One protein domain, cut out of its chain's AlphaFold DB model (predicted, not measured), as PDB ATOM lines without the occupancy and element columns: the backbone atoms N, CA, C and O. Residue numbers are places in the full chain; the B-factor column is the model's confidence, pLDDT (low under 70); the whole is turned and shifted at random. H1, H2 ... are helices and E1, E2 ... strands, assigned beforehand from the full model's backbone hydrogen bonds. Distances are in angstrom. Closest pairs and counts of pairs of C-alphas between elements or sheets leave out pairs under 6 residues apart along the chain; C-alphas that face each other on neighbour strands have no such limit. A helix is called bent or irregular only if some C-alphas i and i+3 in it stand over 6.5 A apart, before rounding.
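This is residues 20 to 172 of the 172 residues of an uncharacterized protein of Rhizophagus irregularis (strain DAOM 197198w) (UniProt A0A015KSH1). What shape do these atoms make? At one end of an elongated domain a small sheet, E5, E7 and E6, has H4 over one face; H3 packs on H4 and makes a helical hairpin with H2, and at the far end H1 sticks out as an arm with residues 20 to 36. Two short strand pairs lie along one side: E1 with E4, which runs on into E5, and E2 with E3, which packs on H2. What is it made of, and how large is it? The printed part has 153 residues, with four named helices and seven named strands in the order H1 H2 H3 E1 E2 E3 E4 E5 H4 E6 E7, of the class mixed, helices and strands. The largest sheet has the order E5, E7, E6, and its strands, like those of both pairs, are antiparallel. The whole is only just loose, close to compact, with a radius of gyration of the C-alphas of 18.1 A and spans of 57 by 35 by 27 A.

Where are the strands of the largest sheet, and its helix? E5 is residues 135 to 137, E6 residues 161 to 165 with a length of 13.1 A, and E7 residues 168 to 171, ending at C-alpha 171 at (42.609, -31.011, -3.882). H4 is residues 143 to 153, 15.7 A long. Where are the other strands? E1 is residues 107 to 110, E2 residues 115 to 118, E3 residues 123 to 126 and E4 residues 130 to 133. Where do the other helices run? H1, residues 20 to 43, begins at C-alpha 20 at (0.838, -8.098, -16.283) and is 34.9 A long. H2, residues 48 to 66, is 25.6 A long, with a kink of 42 degrees near residue 60, and is irregular, C-alphas 61 and 64 being 7.8 A apart. H3, residues 71 to 82, is 16.2 A long.

How is the sheet paired, and what is on it? N 135 and O 171 of E5 and E7 are 2.9 A apart, and in the hairpin E6 and E7 N 170 and O 163 are 2.8 A apart, each within hydrogen-bond range. H4 is on the sheet, two layers with the helix on one face, at a height over the sheet of 9.1 A, over E7 and along the strands at 21 degrees on the local plane, which is fitted to 6 C-alphas, only just enough. E5, H4 and E6 form a split strand-helix-strand unit, two strands running the same way with E7 between them, and its crossover is right-handed. How do the helices stand? H3 touches H4 with residues 72 to 76 alone, the closest C-alphas being those of Lys 72 and Ile 143, 7.5 A, at a shallow tilt of 27 degrees, the same way. In the helical hairpin H2 and H3, C-alphas 56 and 82 are the closest, 5.9 A, at a shallow tilt of 20 degrees. H1 touches H2 at Cys 41 and Gly 50, their closest C-alphas, 4.9 A, at a steep tilt of 52 degrees, opposite ways. What of the two strand pairs? In E1 and E4, N 110 and O 130 are 2.8 A apart, and in the hairpin E2 and E3, N 116 and O 125 are 2.9 A apart, each within hydrogen-bond range. The closest C-alphas of H2 and E3 are those of Tyr 58 and Lys 123, 7.0 A. Are the helix backbones complete? Every O i to N i+4 pair is within hydrogen-bond range in H3 and H4, against 17 of 20 in H1 and 11 of 15 in H2.

How far does it reach? The two C-alphas farthest apart are those of Phe 21 and Leu 105, 61.4 A. Which link is long, and is there a cut? The link from H3 to E1, residues 83 to 106, is long; its residues 93 to 94 pair, parallel, with residues 161 to 162 of E6, and its residues 100 to 101, antiparallel, with residues 109 to 110 of E1. The printed part has no cut. Where is confidence low? The mean pLDDT of the printed part is 82.1, and residues 20 to 24, 26 to 51 and 140 are under 70.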
ATOM      1  N   MET A  20      -0.168  -9.051 -16.746       59.53
ATOM      2  CA  MET A  20       0.838  -8.098 -16.283       59.53
ATOM      3  C   MET A  20       0.663  -7.682 -14.808       59.53
ATOM      4  O   MET A  20       1.649  -7.623 -14.080       59.53
ATOM      5  N   PHE A  21      -0.567  -7.472 -14.316       65.06
ATOM      6  CA  PHE A  21      -0.805  -7.177 -12.894       65.06
ATOM      7  C   PHE A  21      -0.521  -8.401 -12.015       65.06
ATOM      8  O   PHE A  21       0.093  -8.276 -10.958       65.06
ATOM      9  N   CYS A  22      -0.889  -9.600 -12.482       61.84
ATOM     10  CA  CYS A  22      -0.582 -10.850 -11.785       61.84
ATOM     11  C   CYS A  22       0.935 -11.099 -11.704       61.84
ATOM     12  O   CYS A  22       1.437 -11.514 -10.659       61.84
ATOM     13  N   GLN A  23       1.681 -10.789 -12.770       61.88
ATOM     14  CA  GLN A  23       3.147 -10.847 -12.802       61.88
ATOM     15  C   GLN A  23       3.789  -9.825 -11.856       61.88
ATOM     16  O   GLN A  23       4.708 -10.172 -11.119       61.88
ATOM     17  N   ILE A  24       3.286  -8.587 -11.823       69.88
ATOM     18  CA  ILE A  24       3.763  -7.549 -10.897       69.88
ATOM     19  C   ILE A  24       3.456  -7.940  -9.449       69.88
ATOM     20  O   ILE A  24       4.327  -7.825  -8.594       69.88
ATOM     21  N   LEU A  25       2.263  -8.465  -9.162       70.56
ATOM     22  CA  LEU A  25       1.883  -8.914  -7.824       70.56
ATOM     23  C   LEU A  25       2.713 -10.123  -7.379       70.56
ATOM     24  O   LEU A  25       3.213 -10.132  -6.260       70.56
ATOM     25  N   THR A  26       2.932 -11.118  -8.245       65.38
ATOM     26  CA  THR A  26       3.831 -12.241  -7.926       65.38
ATOM     27  C   THR A  26       5.278 -11.787  -7.761       65.38
ATOM     28  O   THR A  26       5.959 -12.294  -6.872       65.38
ATOM     29  N   ALA A  27       5.756 -10.820  -8.548       62.62
ATOM     30  CA  ALA A  27       7.080 -10.226  -8.376       62.62
ATOM     31  C   ALA A  27       7.192  -9.436  -7.062       62.62
ATOM     32  O   ALA A  27       8.182  -9.595  -6.353       62.62
ATOM     33  N   LEU A  28       6.172  -8.656  -6.691       64.62
ATOM     34  CA  LEU A  28       6.100  -7.910  -5.432       64.62
ATOM     35  C   LEU A  28       6.013  -8.845  -4.228       64.62
ATOM     36  O   LEU A  28       6.721  -8.642  -3.251       64.62
ATOM     37  N   VAL A  29       5.212  -9.906  -4.303       64.50
ATOM     38  CA  VAL A  29       5.130 -10.919  -3.245       64.50
ATOM     39  C   VAL A  29       6.451 -11.679  -3.128       64.50
ATOM     40  O   VAL A  29       6.955 -11.836  -2.021       64.50
ATOM     41  N   LYS A  30       7.087 -12.072  -4.243       58.00
ATOM     42  CA  LYS A  30       8.452 -12.635  -4.225       58.00
ATOM     43  C   LYS A  30       9.458 -11.652  -3.620       58.00
ATOM     44  O   LYS A  30      10.308 -12.069  -2.842       58.00
ATOM     45  N   PHE A  31       9.359 -10.367  -3.949       55.75
ATOM     46  CA  PHE A  31      10.221  -9.310  -3.426       55.75
ATOM     47  C   PHE A  31      10.032  -9.111  -1.916       55.75
ATOM     48  O   PHE A  31      11.022  -9.038  -1.193       55.75
ATOM     49  N   ILE A  32       8.788  -9.102  -1.429       54.44
ATOM     50  CA  ILE A  32       8.441  -8.994  -0.006       54.44
ATOM     51  C   ILE A  32       8.912 -10.238   0.758       54.44
ATOM     52  O   ILE A  32       9.643 -10.103   1.735       54.44
ATOM     53  N   ILE A  33       8.625 -11.448   0.262       53.53
ATOM     54  CA  ILE A  33       9.078 -12.709   0.876       53.53
ATOM     55  C   ILE A  33      10.615 -12.782   0.928       53.53
ATOM     56  O   ILE A  33      11.184 -13.188   1.943       53.53
ATOM     57  N   ARG A  34      11.311 -12.345  -0.134       47.12
ATOM     58  CA  ARG A  34      12.784 -12.265  -0.168       47.12
ATOM     59  C   ARG A  34      13.325 -11.271   0.869       47.12
ATOM     60  O   ARG A  34      14.412 -11.485   1.405       47.12
ATOM     61  N   ARG A  35      12.564 -10.218   1.189       44.91
ATOM     62  CA  ARG A  35      12.908  -9.199   2.194       44.91
ATOM     63  C   ARG A  35      12.676  -9.679   3.629       44.91
ATOM     64  O   ARG A  35      13.567  -9.498   4.454       44.91
ATOM     65  N   ASP A  36      11.566 -10.360   3.909       47.47
ATOM     66  CA  ASP A  36      11.251 -10.905   5.242       47.47
ATOM     67  C   ASP A  36      12.245 -11.989   5.680       47.47
ATOM     68  O   ASP A  36      12.641 -12.074   6.844       47.47
ATOM     69  N   PHE A  37      12.761 -12.760   4.723       48.44
ATOM     70  CA  PHE A  37      13.867 -13.691   4.953       48.44
ATOM     71  C   PHE A  37      15.158 -12.999   5.418       48.44
ATOM     72  O   PHE A  37      15.929 -13.582   6.180       48.44
ATOM     73  N   CYS A  38      15.383 -11.763   4.964       50.66
ATOM     74  CA  CYS A  38      16.557 -10.959   5.289       50.66
ATOM     75  C   CYS A  38      16.384 -10.208   6.625       50.66
ATOM     76  O   CYS A  38      17.362 -10.015   7.350       50.66
ATOM     77  N   ILE A  39      15.145  -9.859   7.005       47.50
ATOM     78  CA  ILE A  39      14.809  -9.212   8.288       47.50
ATOM     79  C   ILE A  39      15.173 -10.108   9.482       47.50
ATOM     80  O   ILE A  39      15.753  -9.618  10.452       47.50
ATOM     81  N   ASN A  40      14.977 -11.427   9.385       49.88
ATOM     82  CA  ASN A  40      15.444 -12.351  10.428       49.88
ATOM     83  C   ASN A  40      16.979 -12.397  10.555       49.88
ATOM     84  O   ASN A  40      17.473 -12.652  11.647       49.88
ATOM     85  N   CYS A  41      17.753 -12.094   9.501       48.88
ATOM     86  CA  CYS A  41      19.209 -11.915   9.624       48.88
ATOM     87  C   CYS A  41      19.560 -10.560  10.292       48.88
ATOM     88  O   CYS A  41      20.646 -10.421  10.842       48.88
ATOM     89  N   ILE A  42      18.696  -9.530  10.242       47.19
ATOM     90  CA  ILE A  42      18.927  -8.197  10.855       47.19
ATOM     91  C   ILE A  42      18.797  -8.233  12.382       47.19
ATOM     92  O   ILE A  42      19.660  -7.689  13.064       47.19
ATOM     93  N   PHE A  43      17.778  -8.906  12.920       46.91
ATOM     94  CA  PHE A  43      17.557  -8.963  14.371       46.91
ATOM     95  C   PHE A  43      18.435  -9.992  15.099       46.91
ATOM     96  O   PHE A  43      18.717  -9.833  16.283       46.91
ATOM     97  N   ASN A  44      18.939 -11.002  14.387       46.12
ATOM     98  CA  ASN A  44      19.734 -12.087  14.958       46.12
ATOM     99  C   ASN A  44      21.241 -11.924  14.713       46.12
ATOM    100  O   ASN A  44      21.910 -12.836  14.233       46.12
ATOM    101  N   ILE A  45      21.811 -10.779  15.097       47.25
ATOM    102  CA  ILE A  45      23.279 -10.642  15.199       47.25
ATOM    103  C   ILE A  45      23.852 -11.670  16.207       47.25
ATOM    104  O   ILE A  45      25.009 -12.067  16.098       47.25
ATOM    105  N   PHE A  46      23.019 -12.152  17.138       47.50
ATOM    106  CA  PHE A  46      23.372 -13.117  18.183       47.50
ATOM    107  C   PHE A  46      22.955 -14.572  17.898       47.50
ATOM    108  O   PHE A  46      23.281 -15.440  18.703       47.50
ATOM    109  N   ASP A  47      22.261 -14.866  16.789       53.75
ATOM    110  CA  ASP A  47      21.876 -16.243  16.447       53.75
ATOM    111  C   ASP A  47      22.596 -16.700  15.171       53.75
ATOM    112  O   ASP A  47      22.273 -16.291  14.049       53.75
ATOM    113  N   ASN A  48      23.576 -17.591  15.350       57.12
ATOM    114  CA  ASN A  48      24.354 -18.215  14.276       57.12
ATOM    115  C   ASN A  48      23.452 -18.864  13.202       57.12
ATOM    116  O   ASN A  48      23.843 -18.955  12.035       57.12
ATOM    117  N   LYS A  49      22.209 -19.241  13.552       56.62
ATOM    118  CA  LYS A  49      21.228 -19.823  12.621       56.62
ATOM    119  C   LYS A  49      20.791 -18.862  11.512       56.62
ATOM    120  O   LYS A  49      20.562 -19.302  10.384       56.62
ATOM    121  N   GLY A  50      20.688 -17.560  11.801       60.66
ATOM    122  CA  GLY A  50      20.345 -16.545  10.798       60.66
ATOM    123  C   GLY A  50      21.450 -16.395   9.751       60.66
ATOM    124  O   GLY A  50      21.183 -16.400   8.548       60.66
ATOM    125  N   CYS A  51      22.706 -16.371  10.209       69.00
ATOM    126  CA  CYS A  51      23.878 -16.277   9.341       69.00
ATOM    127  C   CYS A  51      23.981 -17.465   8.374       69.00
ATOM    128  O   CYS A  51      24.170 -17.240   7.181       69.00
ATOM    129  N   LYS A  52      23.734 -18.698   8.847       78.75
ATOM    130  CA  LYS A  52      23.755 -19.917   8.016       78.75
ATOM    131  C   LYS A  52      22.831 -19.825   6.800       78.75
ATOM    132  O   LYS A  52      23.221 -20.137   5.678       78.75
ATOM    133  N   ARG A  53      21.586 -19.388   6.998       79.12
ATOM    134  CA  ARG A  53      20.617 -19.283   5.895       79.12
ATOM    135  C   ARG A  53      21.050 -18.244   4.866       79.12
ATOM    136  O   ARG A  53      20.948 -18.488   3.667       79.12
ATOM    137  N   CYS A  54      21.531 -17.100   5.348       81.81
ATOM    138  CA  CYS A  54      22.055 -16.025   4.514       81.81
ATOM    139  C   CYS A  54      23.287 -16.502   3.698       81.81
ATOM    140  O   CYS A  54      23.356 -16.227   2.501       81.81
ATOM    141  N   GLN A  55      24.181 -17.303   4.290       86.69
ATOM    142  CA  GLN A  55      25.323 -17.930   3.610       86.69
ATOM    143  C   GLN A  55      24.911 -18.921   2.520       86.69
ATOM    144  O   GLN A  55      25.318 -18.762   1.372       86.69
ATOM    145  N   ILE A  56      24.069 -19.906   2.849       88.56
ATOM    146  CA  ILE A  56      23.627 -20.932   1.890       88.56
ATOM    147  C   ILE A  56      22.914 -20.287   0.698       88.56
ATOM    148  O   ILE A  56      23.133 -20.681  -0.445       88.56
ATOM    149  N   ASN A  57      22.074 -19.277   0.946       87.88
ATOM    150  CA  ASN A  57      21.411 -18.546  -0.129       87.88
ATOM    151  C   ASN A  57      22.417 -17.798  -1.011       87.88
ATOM    152  O   ASN A  57      22.298 -17.866  -2.229       87.88
ATOM    153  N   TYR A  58      23.416 -17.132  -0.419       90.19
ATOM    154  CA  TYR A  58      24.469 -16.472  -1.190       90.19
ATOM    155  C   TYR A  58      25.213 -17.474  -2.079       90.19
ATOM    156  O   TYR A  58      25.392 -17.209  -3.265       90.19
ATOM    157  N   LEU A  59      25.618 -18.623  -1.528       92.56
ATOM    158  CA  LEU A  59      26.341 -19.657  -2.273       92.56
ATOM    159  C   LEU A  59      25.502 -20.191  -3.439       92.56
ATOM    160  O   LEU A  59      25.994 -20.252  -4.559       92.56
ATOM    161  N   LYS A  60      24.212 -20.473  -3.213       91.50
ATOM    162  CA  LYS A  60      23.285 -20.909  -4.270       91.50
ATOM    163  C   LYS A  60      23.091 -19.864  -5.368       91.50
ATOM    164  O   LYS A  60      23.087 -20.214  -6.540       91.50
ATOM    165  N   GLU A  61      22.914 -18.594  -5.002       90.31
ATOM    166  CA  GLU A  61      22.689 -17.511  -5.969       90.31
ATOM    167  C   GLU A  61      23.935 -17.196  -6.811       90.31
ATOM    168  O   GLU A  61      23.796 -16.719  -7.933       90.31
ATOM    169  N   ASN A  62      25.136 -17.462  -6.287       90.62
ATOM    170  CA  ASN A  62      26.407 -17.120  -6.934       90.62
ATOM    171  C   ASN A  62      27.171 -18.339  -7.476       90.62
ATOM    172  O   ASN A  62      28.253 -18.161  -8.031       90.62
ATOM    173  N   PHE A  63      26.619 -19.553  -7.364       91.31
ATOM    174  CA  PHE A  63      27.302 -20.799  -7.732       91.31
ATOM    175  C   PHE A  63      27.829 -20.804  -9.173       91.31
ATOM    176  O   PHE A  63      28.917 -21.303  -9.443       91.31
ATOM    177  N   THR A  64      27.102 -20.176 -10.101       88.19
ATOM    178  CA  THR A  64      27.502 -20.056 -11.512       88.19
ATOM    179  C   THR A  64      28.843 -19.347 -11.716       88.19
ATOM    180  O   THR A  64      29.445 -19.494 -12.773       88.19
ATOM    181  N   ASN A  65      29.325 -18.579 -10.733       85.94
ATOM    182  CA  ASN A  65      30.620 -17.897 -10.803       85.94
ATOM    183  C   ASN A  65      31.809 -18.854 -10.614       85.94
ATOM    184  O   ASN A  65      32.935 -18.500 -10.957       85.94
ATOM    185  N   TRP A  66      31.569 -20.040 -10.055       82.88
ATOM    186  CA  TRP A  66      32.577 -21.059  -9.772       82.88
ATOM    187  C   TRP A  66      32.053 -22.459 -10.127       82.88
ATOM    188  O   TRP A  66      32.355 -23.428  -9.447       82.88
ATOM    189  N   SER A  67      31.245 -22.605 -11.178       91.81
ATOM    190  CA  SER A  67      30.900 -23.943 -11.678       91.81
ATOM    191  C   SER A  67      32.095 -24.558 -12.405       91.81
ATOM    192  O   SER A  67      32.750 -23.877 -13.200       91.81
ATOM    193  N   SER A  68      32.336 -25.849 -12.199       92.25
ATOM    194  CA  SER A  68      33.338 -26.607 -12.954       92.25
ATOM    195  C   SER A  68      32.888 -26.921 -14.380       92.25
ATOM    196  O   SER A  68      33.717 -27.168 -15.253       92.25
ATOM    197  N   GLY A  69      31.571 -26.920 -14.622       92.19
ATOM    198  CA  GLY A  69      30.979 -27.427 -15.859       92.19
ATOM    199  C   GLY A  69      30.856 -28.955 -15.875       92.19
ATOM    200  O   GLY A  69      30.341 -29.515 -16.842       92.19
ATOM    201  N   ASN A  70      31.295 -29.635 -14.811       92.75
ATOM    202  CA  ASN A  70      31.091 -31.057 -14.591       92.75
ATOM    203  C   ASN A  70      29.969 -31.261 -13.567       92.75
ATOM    204  O   ASN A  70      30.123 -30.957 -12.387       92.75
ATOM    205  N   GLU A  71      28.850 -31.831 -14.014       94.69
ATOM    206  CA  GLU A  71      27.647 -31.989 -13.193       94.69
ATOM    207  C   GLU A  71      27.895 -32.776 -11.893       94.69
ATOM    208  O   GLU A  71      27.380 -32.393 -10.843       94.69
ATOM    209  N   LYS A  72      28.708 -33.843 -11.922       94.25
ATOM    210  CA  LYS A  72      29.003 -34.637 -10.717       94.25
ATOM    211  C   LYS A  72      29.755 -33.807  -9.672       94.25
ATOM    212  O   LYS A  72      29.366 -33.793  -8.504       94.25
ATOM    213  N   ILE A  73      30.804 -33.097 -10.094       94.06
ATOM    214  CA  ILE A  73      31.609 -32.232  -9.217       94.06
ATOM    215  C   ILE A  73      30.752 -31.079  -8.690       94.06
ATOM    216  O   ILE A  73      30.745 -30.804  -7.492       94.06
ATOM    217  N   ASP A  74      29.977 -30.443  -9.565       95.94
ATOM    218  CA  ASP A  74      29.139 -29.304  -9.204       95.94
ATOM    219  C   ASP A  74      28.035 -29.700  -8.213       95.94
ATOM    220  O   ASP A  74      27.762 -28.965  -7.259       95.94
ATOM    221  N   ASN A  75      27.430 -30.878  -8.386       96.00
ATOM    222  CA  ASN A  75      26.452 -31.425  -7.445       96.00
ATOM    223  C   ASN A  75      27.087 -31.735  -6.085       96.00
ATOM    224  O   ASN A  75      26.495 -31.434  -5.044       96.00
ATOM    225  N   PHE A  76      28.299 -32.294  -6.075       95.75
ATOM    226  CA  PHE A  76      29.044 -32.547  -4.846       95.75
ATOM    227  C   PHE A  76      29.359 -31.253  -4.088       95.75
ATOM    228  O   PHE A  76      29.066 -31.150  -2.895       95.75
ATOM    229  N   ILE A  77      29.888 -30.237  -4.777       95.75
ATOM    230  CA  ILE A  77      30.202 -28.937  -4.172       95.75
ATOM    231  C   ILE A  77      28.933 -28.303  -3.591       95.75
ATOM    232  O   ILE A  77      28.930 -27.897  -2.430       95.75
ATOM    233  N   GLN A  78      27.825 -28.273  -4.340       95.19
ATOM    234  CA  GLN A  78      26.553 -27.727  -3.849       95.19
ATOM    235  C   GLN A  78      26.020 -28.474  -2.621       95.19
ATOM    236  O   GLN A  78      25.519 -27.838  -1.686       95.19
ATOM    237  N   LYS A  79      26.140 -29.810  -2.593       95.12
ATOM    238  CA  LYS A  79      25.774 -30.625  -1.428       95.12
ATOM    239  C   LYS A  79      26.581 -30.190  -0.203       95.12
ATOM    240  O   LYS A  79      25.976 -29.810   0.799       95.12
ATOM    241  N   ARG A  80      27.914 -30.132  -0.305       92.88
ATOM    242  CA  ARG A  80      28.799 -29.697   0.794       92.88
ATOM    243  C   ARG A  80      28.496 -28.270   1.254       92.88
ATOM    244  O   ARG A  80      28.363 -28.022   2.447       92.88
ATOM    245  N   GLN A  81      28.278 -27.345   0.323       93.69
ATOM    246  CA  GLN A  81      27.903 -25.960   0.635       93.69
ATOM    247  C   GLN A  81      26.551 -25.850   1.364       93.69
ATOM    248  O   GLN A  81      26.348 -24.943   2.170       93.69
ATOM    249  N   SER A  82      25.617 -26.774   1.117       91.94
ATOM    250  CA  SER A  82      24.320 -26.810   1.808       91.94
ATOM    251  C   SER A  82      24.396 -27.354   3.242       91.94
ATOM    252  O   SER A  82      23.501 -27.090   4.052       91.94
ATOM    253  N   GLU A  83      25.470 -28.080   3.558       89.88
ATOM    254  CA  GLU A  83      25.714 -28.722   4.851       89.88
ATOM    255  C   GLU A  83      26.451 -27.815   5.846       89.88
ATOM    256  O   GLU A  83      26.546 -28.183   7.014       89.88
ATOM    257  N   ILE A  84      26.898 -26.623   5.422       85.75
ATOM    258  CA  ILE A  84      27.589 -25.647   6.279       85.75
ATOM    259  C   ILE A  84      26.776 -25.382   7.548       85.75
ATOM    260  O   ILE A  84      25.586 -25.036   7.504       85.75
ATOM    261  N   ASN A  85      27.421 -25.551   8.697       80.44
ATOM    262  CA  ASN A  85      26.797 -25.439  10.013       80.44
ATOM    263  C   ASN A  85      27.359 -24.293  10.846       80.44
ATOM    264  O   ASN A  85      26.646 -23.794  11.720       80.44
ATOM    265  N   ASP A  86      28.578 -23.849  10.551       77.62
ATOM    266  CA  ASP A  86      29.228 -22.737  11.236       77.62
ATOM    267  C   ASP A  86      29.560 -21.602  10.249       77.62
ATOM    268  O   ASP A  86      30.036 -21.864   9.143       77.62
ATOM    269  N   PRO A  87      29.336 -20.324  10.611       70.75
ATOM    270  CA  PRO A  87      29.649 -19.216   9.722       70.75
ATOM    271  C   PRO A  87      31.138 -19.064   9.371       70.75
ATOM    272  O   PRO A  87      31.450 -18.376   8.399       70.75
ATOM    273  N   TYR A  88      32.036 -19.676  10.140       76.06
ATOM    274  CA  TYR A  88      33.481 -19.714   9.920       76.06
ATOM    275  C   TYR A  88      33.954 -21.024   9.270       76.06
ATOM    276  O   TYR A  88      35.162 -21.234   9.122       76.06
ATOM    277  N   GLU A  89      33.031 -21.914   8.903       85.38
ATOM    278  CA  GLU A  89      33.346 -23.143   8.184       85.38
ATOM    279  C   GLU A  89      33.938 -22.822   6.806       85.38
ATOM    280  O   GLU A  89      33.560 -21.851   6.143       85.38
ATOM    281  N   THR A  90      34.913 -23.628   6.387       89.25
ATOM    282  CA  THR A  90      35.545 -23.464   5.075       89.25
ATOM    283  C   THR A  90      34.556 -23.864   3.993       89.25
ATOM    284  O   THR A  90      33.946 -24.929   4.057       89.25
ATOM    285  N   VAL A  91      34.387 -22.993   3.003       92.62
ATOM    286  CA  VAL A  91      33.525 -23.267   1.858       92.62
ATOM    287  C   VAL A  91      34.340 -24.024   0.828       92.62
ATOM    288  O   VAL A  91      35.321 -23.491   0.323       92.62
ATOM    289  N   LEU A  92      33.904 -25.239   0.502       94.19
ATOM    290  CA  LEU A  92      34.433 -25.961  -0.645       94.19
ATOM    291  C   LEU A  92      33.981 -25.256  -1.931       94.19
ATOM    292  O   LEU A  92      32.780 -25.040  -2.121       94.19
ATOM    293  N   GLU A  93      34.916 -24.924  -2.814       95.06
ATOM    294  CA  GLU A  93      34.633 -24.322  -4.119       95.06
ATOM    295  C   GLU A  93      35.384 -25.020  -5.263       95.06
ATOM    296  O   GLU A  93      36.344 -25.764  -5.057       95.06
ATOM    297  N   TRP A  94      34.935 -24.796  -6.496       96.19
ATOM    298  CA  TRP A  94      35.748 -25.120  -7.660       96.19
ATOM    299  C   TRP A  94      36.715 -23.972  -7.910       96.19
ATOM    300  O   TRP A  94      36.306 -22.812  -7.994       96.19
ATOM    301  N   ILE A  95      37.992 -24.296  -8.075       95.44
ATOM    302  CA  ILE A  95      39.042 -23.308  -8.281       95.44
ATOM    303  C   ILE A  95      39.619 -23.512  -9.682       95.44
ATOM    304  O   ILE A  95      40.290 -24.519  -9.926       95.44
ATOM    305  N   PRO A  96      39.407 -22.579 -10.626       94.12
ATOM    306  CA  PRO A  96      40.045 -22.652 -11.934       94.12
ATOM    307  C   PRO A  96      41.571 -22.725 -11.794       94.12
ATOM    308  O   PRO A  96      42.163 -21.924 -11.077       94.12
ATOM    309  N   TYR A  97      42.231 -23.650 -12.494       94.06
ATOM    310  CA  TYR A  97      43.669 -23.892 -12.301       94.06
ATOM    311  C   TYR A  97      44.553 -22.663 -12.590       94.06
ATOM    312  O   TYR A  97      45.603 -22.477 -11.984       94.06
ATOM    313  N   ASN A  98      44.090 -21.749 -13.449       93.31
ATOM    314  CA  ASN A  98      44.767 -20.480 -13.742       93.31
ATOM    315  C   ASN A  98      44.794 -19.475 -12.563       93.31
ATOM    316  O   ASN A  98      45.446 -18.425 -12.656       93.31
ATOM    317  N   GLN A  99      44.100 -19.783 -11.463       95.00
ATOM    318  CA  GLN A  99      44.150 -19.046 -10.201       95.00
ATOM    319  C   GLN A  99      45.436 -19.309  -9.414       95.00
ATOM    320  O   GLN A  99      45.778 -18.519  -8.532       95.00
ATOM    321  N   PHE A 100      46.163 -20.373  -9.754       95.69
ATOM    322  CA  PHE A 100      47.432 -20.717  -9.132       95.69
ATOM    323  C   PHE A 100      48.611 -20.142  -9.917       95.69
ATOM    324  O   PHE A 100      48.613 -20.096 -11.149       95.69
ATOM    325  N   HIS A 101      49.615 -19.671  -9.187       95.38
ATOM    326  CA  HIS A 101      50.904 -19.235  -9.720       95.38
ATOM    327  C   HIS A 101      52.020 -19.602  -8.742       95.38
ATOM    328  O   HIS A 101      51.739 -20.029  -7.622       95.38
ATOM    329  N   ASP A 102      53.271 -19.486  -9.193       95.56
ATOM    330  CA  ASP A 102      54.460 -19.901  -8.434       95.56
ATOM    331  C   ASP A 102      54.315 -21.327  -7.879       95.56
ATOM    332  O   ASP A 102      54.538 -21.605  -6.700       95.56
ATOM    333  N   ILE A 103      53.852 -22.227  -8.751       93.25
ATOM    334  CA  ILE A 103      53.553 -23.614  -8.406       93.25
ATOM    335  C   ILE A 103      54.872 -24.352  -8.163       93.25
ATOM    336  O   ILE A 103      55.679 -24.527  -9.076       93.25
ATOM    337  N   ASN A 104      55.056 -24.807  -6.927       91.69
ATOM    338  CA  ASN A 104      56.098 -25.744  -6.518       91.69
ATOM    339  C   ASN A 104      55.493 -27.154  -6.375       91.69
ATOM    340  O   ASN A 104      54.310 -27.360  -6.621       91.69
ATOM    341  N   LEU A 105      56.290 -28.135  -5.938       87.50
ATOM    342  CA  LEU A 105      55.901 -29.553  -5.919       87.50
ATOM    343  C   LEU A 105      54.546 -29.845  -5.235       87.50
ATOM    344  O   LEU A 105      53.784 -30.658  -5.745       87.50
ATOM    345  N   PHE A 106      54.237 -29.188  -4.110       92.06
ATOM    346  CA  PHE A 106      52.991 -29.397  -3.348       92.06
ATOM    347  C   PHE A 106      52.363 -28.095  -2.844       92.06
ATOM    348  O   PHE A 106      51.564 -28.120  -1.910       92.06
ATOM    349  N   THR A 107      52.757 -26.946  -3.392       96.06
ATOM    350  CA  THR A 107      52.265 -25.640  -2.938       96.06
ATOM    351  C   THR A 107      52.115 -24.676  -4.096       96.06
ATOM    352  O   THR A 107      52.897 -24.737  -5.044       96.06
ATOM    353  N   ALA A 108      51.185 -23.737  -3.984       96.50
ATOM    354  CA  ALA A 108      51.042 -22.645  -4.939       96.50
ATOM    355  C   ALA A 108      50.510 -21.376  -4.273       96.50
ATOM    356  O   ALA A 108      49.879 -21.432  -3.217       96.50
ATOM    357  N   ASN A 109      50.717 -20.242  -4.936       96.94
ATOM    358  CA  ASN A 109      50.071 -18.985  -4.590       96.94
ATOM    359  C   ASN A 109      48.690 -18.928  -5.259       96.94
ATOM    360  O   ASN A 109      48.581 -18.928  -6.491       96.94
ATOM    361  N   TRP A 110      47.627 -18.862  -4.461       96.62
ATOM    362  CA  TRP A 110      46.257 -18.693  -4.938       96.62
ATOM    363  C   TRP A 110      45.899 -17.204  -4.997       96.62
ATOM    364  O   TRP A 110      45.763 -16.546  -3.967       96.62
ATOM    365  N   LYS A 111      45.743 -16.668  -6.217       95.81
ATOM    366  CA  LYS A 111      45.497 -15.234  -6.476       95.81
ATOM    367  C   LYS A 111      44.276 -14.713  -5.727       95.81
ATOM    368  O   LYS A 111      44.354 -13.743  -4.981       95.81
ATOM    369  N   ASP A 112      43.164 -15.400  -5.930       93.75
ATOM    370  CA  ASP A 112      41.871 -15.077  -5.352       93.75
ATOM    371  C   ASP A 112      41.789 -15.478  -3.875       93.75
ATOM    372  O   ASP A 112      41.238 -14.736  -3.067       93.75
ATOM    373  N   GLY A 113      42.379 -16.617  -3.514       94.12
ATOM    374  CA  GLY A 113      42.314 -17.166  -2.167       94.12
ATOM    375  C   GLY A 113      40.907 -17.607  -1.737       94.12
ATOM    376  O   GLY A 113      39.943 -17.479  -2.501       94.12
ATOM    377  N   PRO A 114      40.783 -18.134  -0.507       93.12
ATOM    378  CA  PRO A 114      39.569 -18.785  -0.046       93.12
ATOM    379  C   PRO A 114      38.444 -17.800   0.254       93.12
ATOM    380  O   PRO A 114      38.665 -16.673   0.720       93.12
ATOM    381  N   LEU A 115      37.216 -18.280   0.058       92.00
ATOM    382  CA  LEU A 115      36.013 -17.599   0.515       92.00
ATOM    383  C   LEU A 115      35.966 -17.504   2.047       92.00
ATOM    384  O   LEU A 115      36.122 -18.493   2.765       92.00
ATOM    385  N   TYR A 116      35.651 -16.314   2.554       89.25
ATOM    386  CA  TYR A 116      35.298 -16.086   3.952       89.25
ATOM    387  C   TYR A 116      34.008 -15.276   4.053       89.25
ATOM    388  O   TYR A 116      33.728 -14.404   3.227       89.25
ATOM    389  N   TRP A 117      33.201 -15.560   5.072       87.31
ATOM    390  CA  TRP A 117      31.953 -14.841   5.286       87.31
ATOM    391  C   TRP A 117      32.184 -13.534   6.039       87.31
ATOM    392  O   TRP A 117      32.548 -13.527   7.218       87.31
ATOM    393  N   ASP A 118      31.910 -12.414   5.378       83.81
ATOM    394  CA  ASP A 118      31.892 -11.111   6.021       83.81
ATOM    395  C   ASP A 118      30.516 -10.867   6.652       83.81
ATOM    396  O   ASP A 118      29.516 -10.629   5.970       83.81
ATOM    397  N   ARG A 119      30.460 -10.925   7.985       77.38
ATOM    398  CA  ARG A 119      29.217 -10.746   8.751       77.38
ATOM    399  C   ARG A 119      28.659  -9.324   8.681       77.38
ATOM    400  O   ARG A 119      27.451  -9.156   8.860       77.38
ATOM    401  N   TYR A 120      29.501  -8.321   8.434       76.00
ATOM    402  CA  TYR A 120      29.084  -6.921   8.388       76.00
ATOM    403  C   TYR A 120      28.354  -6.622   7.083       76.00
ATOM    404  O   TYR A 120      27.250  -6.077   7.111       76.00
ATOM    405  N   ILE A 121      28.924  -7.038   5.946       80.94
ATOM    406  CA  ILE A 121      28.307  -6.816   4.627       80.94
ATOM    407  C   ILE A 121      27.428  -7.983   4.156       80.94
ATOM    408  O   ILE A 121      26.703  -7.838   3.171       80.94
ATOM    409  N   ARG A 122      27.467  -9.119   4.865       77.56
ATOM    410  CA  ARG A 122      26.682 -10.345   4.618       77.56
ATOM    411  C   ARG A 122      26.909 -10.933   3.234       77.56
ATOM    412  O   ARG A 122      25.963 -11.255   2.512       77.56
ATOM    413  N   LYS A 123      28.177 -11.031   2.857       86.81
ATOM    414  CA  LYS A 123      28.615 -11.607   1.588       86.81
ATOM    415  C   LYS A 123      29.870 -12.424   1.818       86.81
ATOM    416  O   LYS A 123      30.622 -12.159   2.757       86.81
ATOM    417  N   TYR A 124      30.091 -13.397   0.944       89.44
ATOM    418  CA  TYR A 124      31.405 -14.003   0.859       89.44
ATOM    419  C   TYR A 124      32.363 -13.048   0.152       89.44
ATOM    420  O   TYR A 124      32.043 -12.490  -0.897       89.44
ATOM    421  N   ASN A 125      33.518 -12.861   0.772       90.12
ATOM    422  CA  ASN A 125      34.660 -12.141   0.237       90.12
ATOM    423  C   ASN A 125      35.825 -13.117   0.082       90.12
ATOM    424  O   ASN A 125      35.777 -14.248   0.564       90.12
ATOM    425  N   LYS A 126      36.873 -12.658  -0.588       90.94
ATOM    426  CA  LYS A 126      38.063 -13.440  -0.893       90.94
ATOM    427  C   LYS A 126      39.285 -12.843  -0.213       90.94
ATOM    428  O   LYS A 126      39.438 -11.619  -0.186       90.94
ATOM    429  N   LYS A 127      40.131 -13.694   0.363       85.00
ATOM    430  CA  LYS A 127      41.409 -13.284   0.954       85.00
ATOM    431  C   LYS A 127      42.521 -13.569  -0.051       85.00
ATOM    432  O   LYS A 127      42.984 -14.695  -0.120       85.00
ATOM    433  N   SER A 128      42.913 -12.570  -0.835       89.81
ATOM    434  CA  SER A 128      43.846 -12.757  -1.949       89.81
ATOM    435  C   SER A 128      45.260 -13.160  -1.520       89.81
ATOM    436  O   SER A 128      45.727 -12.795  -0.442       89.81
ATOM    437  N   ASN A 129      45.960 -13.839  -2.434       89.50
ATOM    438  CA  ASN A 129      47.371 -14.227  -2.333       89.50
ATOM    439  C   ASN A 129      47.705 -15.138  -1.139       89.50
ATOM    440  O   ASN A 129      48.715 -14.943  -0.462       89.50
ATOM    441  N   GLU A 130      46.880 -16.156  -0.899       93.12
ATOM    442  CA  GLU A 130      47.179 -17.183   0.101       93.12
ATOM    443  C   GLU A 130      48.046 -18.295  -0.498       93.12
ATOM    444  O   GLU A 130      47.835 -18.738  -1.630       93.12
ATOM    445  N   VAL A 131      49.009 -18.777   0.289       95.19
ATOM    446  CA  VAL A 131      49.772 -19.984  -0.038       95.19
ATOM    447  C   VAL A 131      48.929 -21.196   0.340       95.19
ATOM    448  O   VAL A 131      48.510 -21.325   1.491       95.19
ATOM    449  N   VAL A 132      48.699 -22.086  -0.618       95.06
ATOM    450  CA  VAL A 132      47.914 -23.312  -0.429       95.06
ATOM    451  C   VAL A 132      48.749 -24.551  -0.692       95.06
ATOM    452  O   VAL A 132      49.736 -24.502  -1.430       95.06
ATOM    453  N   HIS A 133      48.334 -25.666  -0.097       95.50
ATOM    454  CA  HIS A 133      48.889 -26.977  -0.388       95.50
ATOM    455  C   HIS A 133      48.100 -27.630  -1.518       95.50
ATOM    456  O   HIS A 133      46.881 -27.562  -1.545       95.50
ATOM    457  N   LEU A 134      48.801 -28.264  -2.451       94.06
ATOM    458  CA  LEU A 134      48.200 -28.966  -3.576       94.06
ATOM    459  C   LEU A 134      48.418 -30.463  -3.397       94.06
ATOM    460  O   LEU A 134      49.559 -30.931  -3.327       94.06
ATOM    461  N   LYS A 135      47.325 -31.221  -3.360       92.44
ATOM    462  CA  LYS A 135      47.358 -32.681  -3.405       92.44
ATOM    463  C   LYS A 135      46.886 -33.148  -4.774       92.44
ATOM    464  O   LYS A 135      45.701 -33.095  -5.093       92.44
ATOM    465  N   TYR A 136      47.840 -33.616  -5.571       90.44
ATOM    466  CA  TYR A 136      47.577 -34.181  -6.887       90.44
ATOM    467  C   TYR A 136      46.980 -35.580  -6.759       90.44
ATOM    468  O   TYR A 136      47.514 -36.444  -6.058       90.44
ATOM    469  N   LEU A 137      45.876 -35.794  -7.459       88.81
ATOM    470  CA  LEU A 137      45.170 -37.060  -7.520       88.81
ATOM    471  C   LEU A 137      45.516 -37.749  -8.843       88.81
ATOM    472  O   LEU A 137      44.964 -37.426  -9.894       88.81
ATOM    473  N   TYR A 138      46.469 -38.680  -8.789       81.69
ATOM    474  CA  TYR A 138      46.887 -39.483  -9.940       81.69
ATOM    475  C   TYR A 138      46.101 -40.796 -10.012       81.69
ATOM    476  O   TYR A 138      45.734 -41.355  -8.983       81.69
ATOM    477  N   ASN A 139      45.931 -41.329 -11.225       71.06
ATOM    478  CA  ASN A 139      45.405 -42.677 -11.500       71.06
ATOM    479  C   ASN A 139      43.929 -42.930 -11.154       71.06
ATOM    480  O   ASN A 139      43.477 -44.072 -11.255       71.06
ATOM    481  N   PHE A 140      43.162 -41.899 -10.811       69.00
ATOM    482  CA  PHE A 140      41.718 -42.034 -10.644       69.00
ATOM    483  C   PHE A 140      41.047 -42.147 -12.010       69.00
ATOM    484  O   PHE A 140      41.213 -41.281 -12.869       69.00
ATOM    485  N   HIS A 141      40.313 -43.238 -12.209       70.25
ATOM    486  CA  HIS A 141      39.535 -43.466 -13.431       70.25
ATOM    487  C   HIS A 141      38.091 -42.978 -13.272       70.25
ATOM    488  O   HIS A 141      37.391 -42.802 -14.269       70.25
ATOM    489  N   ASP A 142      37.661 -42.735 -12.029       85.12
ATOM    490  CA  ASP A 142      36.316 -42.298 -11.685       85.12
ATOM    491  C   ASP A 142      36.340 -41.035 -10.813       85.12
ATOM    492  O   ASP A 142      37.125 -40.894  -9.874       85.12
ATOM    493  N   ILE A 143      35.424 -40.118 -11.117       87.19
ATOM    494  CA  ILE A 143      35.153 -38.921 -10.322       87.19
ATOM    495  C   ILE A 143      34.689 -39.319  -8.919       87.19
ATOM    496  O   ILE A 143      35.026 -38.638  -7.957       87.19
ATOM    497  N   ASP A 144      33.958 -40.425  -8.778       90.44
ATOM    498  CA  ASP A 144      33.416 -40.836  -7.482       90.44
ATOM    499  C   ASP A 144      34.538 -41.205  -6.484       90.44
ATOM    500  O   ASP A 144      34.448 -40.878  -5.299       90.44
ATOM    501  N   GLU A 145      35.653 -41.770  -6.961       90.31
ATOM    502  CA  GLU A 145      36.845 -42.027  -6.141       90.31
ATOM    503  C   GLU A 145      37.513 -40.721  -5.672       90.31
ATOM    504  O   GLU A 145      37.910 -40.605  -4.511       90.31
ATOM    505  N   ILE A 146      37.577 -39.712  -6.548       88.69
ATOM    506  CA  ILE A 146      38.099 -38.375  -6.228       88.69
ATOM    507  C   ILE A 146      37.241 -37.700  -5.153       88.69
ATOM    508  O   ILE A 146      37.768 -37.135  -4.196       88.69
ATOM    509  N   LEU A 147      35.916 -37.756  -5.291       92.56
ATOM    510  CA  LEU A 147      34.998 -37.139  -4.334       92.56
ATOM    511  C   LEU A 147      35.050 -37.836  -2.969       92.56
ATOM    512  O   LEU A 147      35.043 -37.164  -1.938       92.56
ATOM    513  N   ASN A 148      35.182 -39.164  -2.951       91.00
ATOM    514  CA  ASN A 148      35.387 -39.918  -1.716       91.00
ATOM    515  C   ASN A 148      36.706 -39.528  -1.025       91.00
ATOM    516  O   ASN A 148      36.748 -39.375   0.193       91.00
ATOM    517  N   GLU A 149      37.778 -39.289  -1.786       89.12
ATOM    518  CA  GLU A 149      39.046 -38.798  -1.234       89.12
ATOM    519  C   GLU A 149      38.894 -37.418  -0.566       89.12
ATOM    520  O   GLU A 149      39.467 -37.170   0.499       89.12
ATOM    521  N   VAL A 150      38.084 -36.526  -1.148       90.56
ATOM    522  CA  VAL A 150      37.749 -35.229  -0.537       90.56
ATOM    523  C   VAL A 150      36.973 -35.426   0.771       90.56
ATOM    524  O   VAL A 150      37.298 -34.795   1.779       90.56
ATOM    525  N   GLU A 151      35.980 -36.319   0.797       89.00
ATOM    526  CA  GLU A 151      35.202 -36.606   2.010       89.00
ATOM    527  C   GLU A 151      36.065 -37.198   3.136       89.00
ATOM    528  O   GLU A 151      35.935 -36.781   4.288       89.00
ATOM    529  N   THR A 152      36.988 -38.112   2.820       88.06
ATOM    530  CA  THR A 152      37.850 -38.760   3.825       88.06
ATOM    531  C   THR A 152      38.891 -37.817   4.427       88.06
ATOM    532  O   THR A 152      39.253 -37.971   5.595       88.06
ATOM    533  N   HIS A 153      39.366 -36.824   3.668       81.62
ATOM    534  CA  HIS A 153      40.380 -35.870   4.133       81.62
ATOM    535  C   HIS A 153      39.792 -34.662   4.870       81.62
ATOM    536  O   HIS A 153      40.473 -34.084   5.721       81.62
ATOM    537  N   SER A 154      38.530 -34.311   4.599       78.88
ATOM    538  CA  SER A 154      37.847 -33.150   5.186       78.88
ATOM    539  C   SER A 154      37.863 -33.066   6.727       78.88
ATOM    540  O   SER A 154      37.854 -31.943   7.229       78.88
ATOM    541  N   PRO A 155      37.873 -34.167   7.512       77.88
ATOM    542  CA  PRO A 155      37.961 -34.085   8.973       77.88
ATOM    543  C   PRO A 155      39.347 -33.681   9.490       77.88
ATOM    544  O   PRO A 155      39.457 -33.099  10.567       77.88
ATOM    545  N   ASN A 156      40.403 -34.009   8.740       77.69
ATOM    546  CA  ASN A 156      41.793 -33.824   9.165       77.69
ATOM    547  C   ASN A 156      42.402 -32.533   8.613       77.69
ATOM    548  O   ASN A 156      43.315 -31.971   9.216       77.69
ATOM    549  N   PHE A 157      41.895 -32.060   7.473       84.12
ATOM    550  CA  PHE A 157      42.416 -30.900   6.765       84.12
ATOM    551  C   PHE A 157      41.280 -29.995   6.302       84.12
ATOM    552  O   PHE A 157      40.210 -30.458   5.910       84.12
ATOM    553  N   LYS A 158      41.534 -28.683   6.309       89.19
ATOM    554  CA  LYS A 158      40.651 -27.730   5.636       89.19
ATOM    555  C   LYS A 158      40.854 -27.890   4.139       89.19
ATOM    556  O   LYS A 158      41.949 -27.629   3.656       89.19
ATOM    557  N   ILE A 159      39.808 -28.328   3.453       93.56
ATOM    558  CA  ILE A 159      39.781 -28.407   1.998       93.56
ATOM    559  C   ILE A 159      39.062 -27.164   1.498       93.56
ATOM    560  O   ILE A 159      37.894 -26.943   1.821       93.56
ATOM    561  N   TYR A 160      39.779 -26.348   0.742       93.81
ATOM    562  CA  TYR A 160      39.261 -25.124   0.149       93.81
ATOM    563  C   TYR A 160      38.572 -25.407  -1.172       93.81
ATOM    564  O   TYR A 160      37.553 -24.795  -1.482       93.81
ATOM    565  N   GLY A 161      39.089 -26.357  -1.947       93.88
ATOM    566  CA  GLY A 161      38.482 -26.615  -3.233       93.88
ATOM    567  C   GLY A 161      39.029 -27.783  -4.014       93.88
ATOM    568  O   GLY A 161      39.945 -28.498  -3.610       93.88
ATOM    569  N   ILE A 162      38.410 -27.942  -5.174       95.12
ATOM    570  CA  ILE A 162      38.805 -28.888  -6.206       95.12
ATOM    571  C   ILE A 162      39.230 -28.068  -7.420       95.12
ATOM    572  O   ILE A 162      38.568 -27.096  -7.790       95.12
ATOM    573  N   SER A 163      40.335 -28.457  -8.042       94.69
ATOM    574  CA  SER A 163      40.820 -27.868  -9.283       94.69
ATOM    575  C   SER A 163      41.164 -28.953 -10.293       94.69
ATOM    576  O   SER A 163      41.457 -30.090  -9.926       94.69
ATOM    577  N   GLN A 164      41.163 -28.587 -11.570       90.44
ATOM    578  CA  GLN A 164      41.596 -29.450 -12.657       90.44
ATOM    579  C   GLN A 164      42.716 -28.777 -13.442       90.44
ATOM    580  O   GLN A 164      42.510 -27.780 -14.133       90.44
ATOM    581  N   ASN A 165      43.902 -29.367 -13.350       85.19
ATOM    582  CA  ASN A 165      44.976 -29.201 -14.322       85.19
ATOM    583  C   ASN A 165      44.665 -30.157 -15.493       85.19
ATOM    584  O   ASN A 165      44.196 -31.250 -15.197       85.19
ATOM    585  N   PRO A 166      44.865 -29.805 -16.780       78.00
ATOM    586  CA  PRO A 166      44.456 -30.566 -17.969       78.00
ATOM    587  C   PRO A 166      44.207 -32.079 -17.815       78.00
ATOM    588  O   PRO A 166      43.098 -32.522 -18.102       78.00
ATOM    589  N   ASP A 167      45.172 -32.838 -17.285       77.06
ATOM    590  CA  ASP A 167      45.063 -34.299 -17.131       77.06
ATOM    591  C   ASP A 167      44.987 -34.789 -15.667       77.06
ATOM    592  O   ASP A 167      45.034 -35.989 -15.410       77.06
ATOM    593  N   THR A 168      44.922 -33.888 -14.678       84.75
ATOM    594  CA  THR A 168      44.993 -34.234 -13.245       84.75
ATOM    595  C   THR A 168      44.067 -33.389 -12.373       84.75
ATOM    596  O   THR A 168      44.016 -32.162 -12.474       84.75
ATOM    597  N   MET A 169      43.368 -34.055 -11.453       89.94
ATOM    598  CA  MET A 169      42.569 -33.396 -10.421       89.94
ATOM    599  C   MET A 169      43.444 -33.041  -9.219       89.94
ATOM    600  O   MET A 169      44.391 -33.755  -8.882       89.94
ATOM    601  N   ILE A 170      43.126 -31.922  -8.577       90.06
ATOM    602  CA  ILE A 170      43.882 -31.367  -7.457       90.06
ATOM    603  C   ILE A 170      42.908 -31.035  -6.331       90.06
ATOM    604  O   ILE A 170      41.903 -30.360  -6.558       90.06
ATOM    605  N   ILE A 171      43.230 -31.488  -5.121       92.38
ATOM    606  CA  ILE A 171      42.609 -31.011  -3.882       92.38
ATOM    607  C   ILE A 171      43.484 -29.884  -3.329       92.38
ATOM    608  O   ILE A 171      44.711 -30.031  -3.279       92.38
ATOM    609  N   VAL A 172      42.844 -28.780  -2.947       90.50
ATOM    610  CA  VAL A 172      43.471 -27.543  -2.453       90.50
ATOM    611  C   VAL A 172      43.087 -27.292  -1.005       90.50
ATOM    612  O   VAL A 172      41.872 -27.390  -0.708       90.50
TER     613      VAL A 172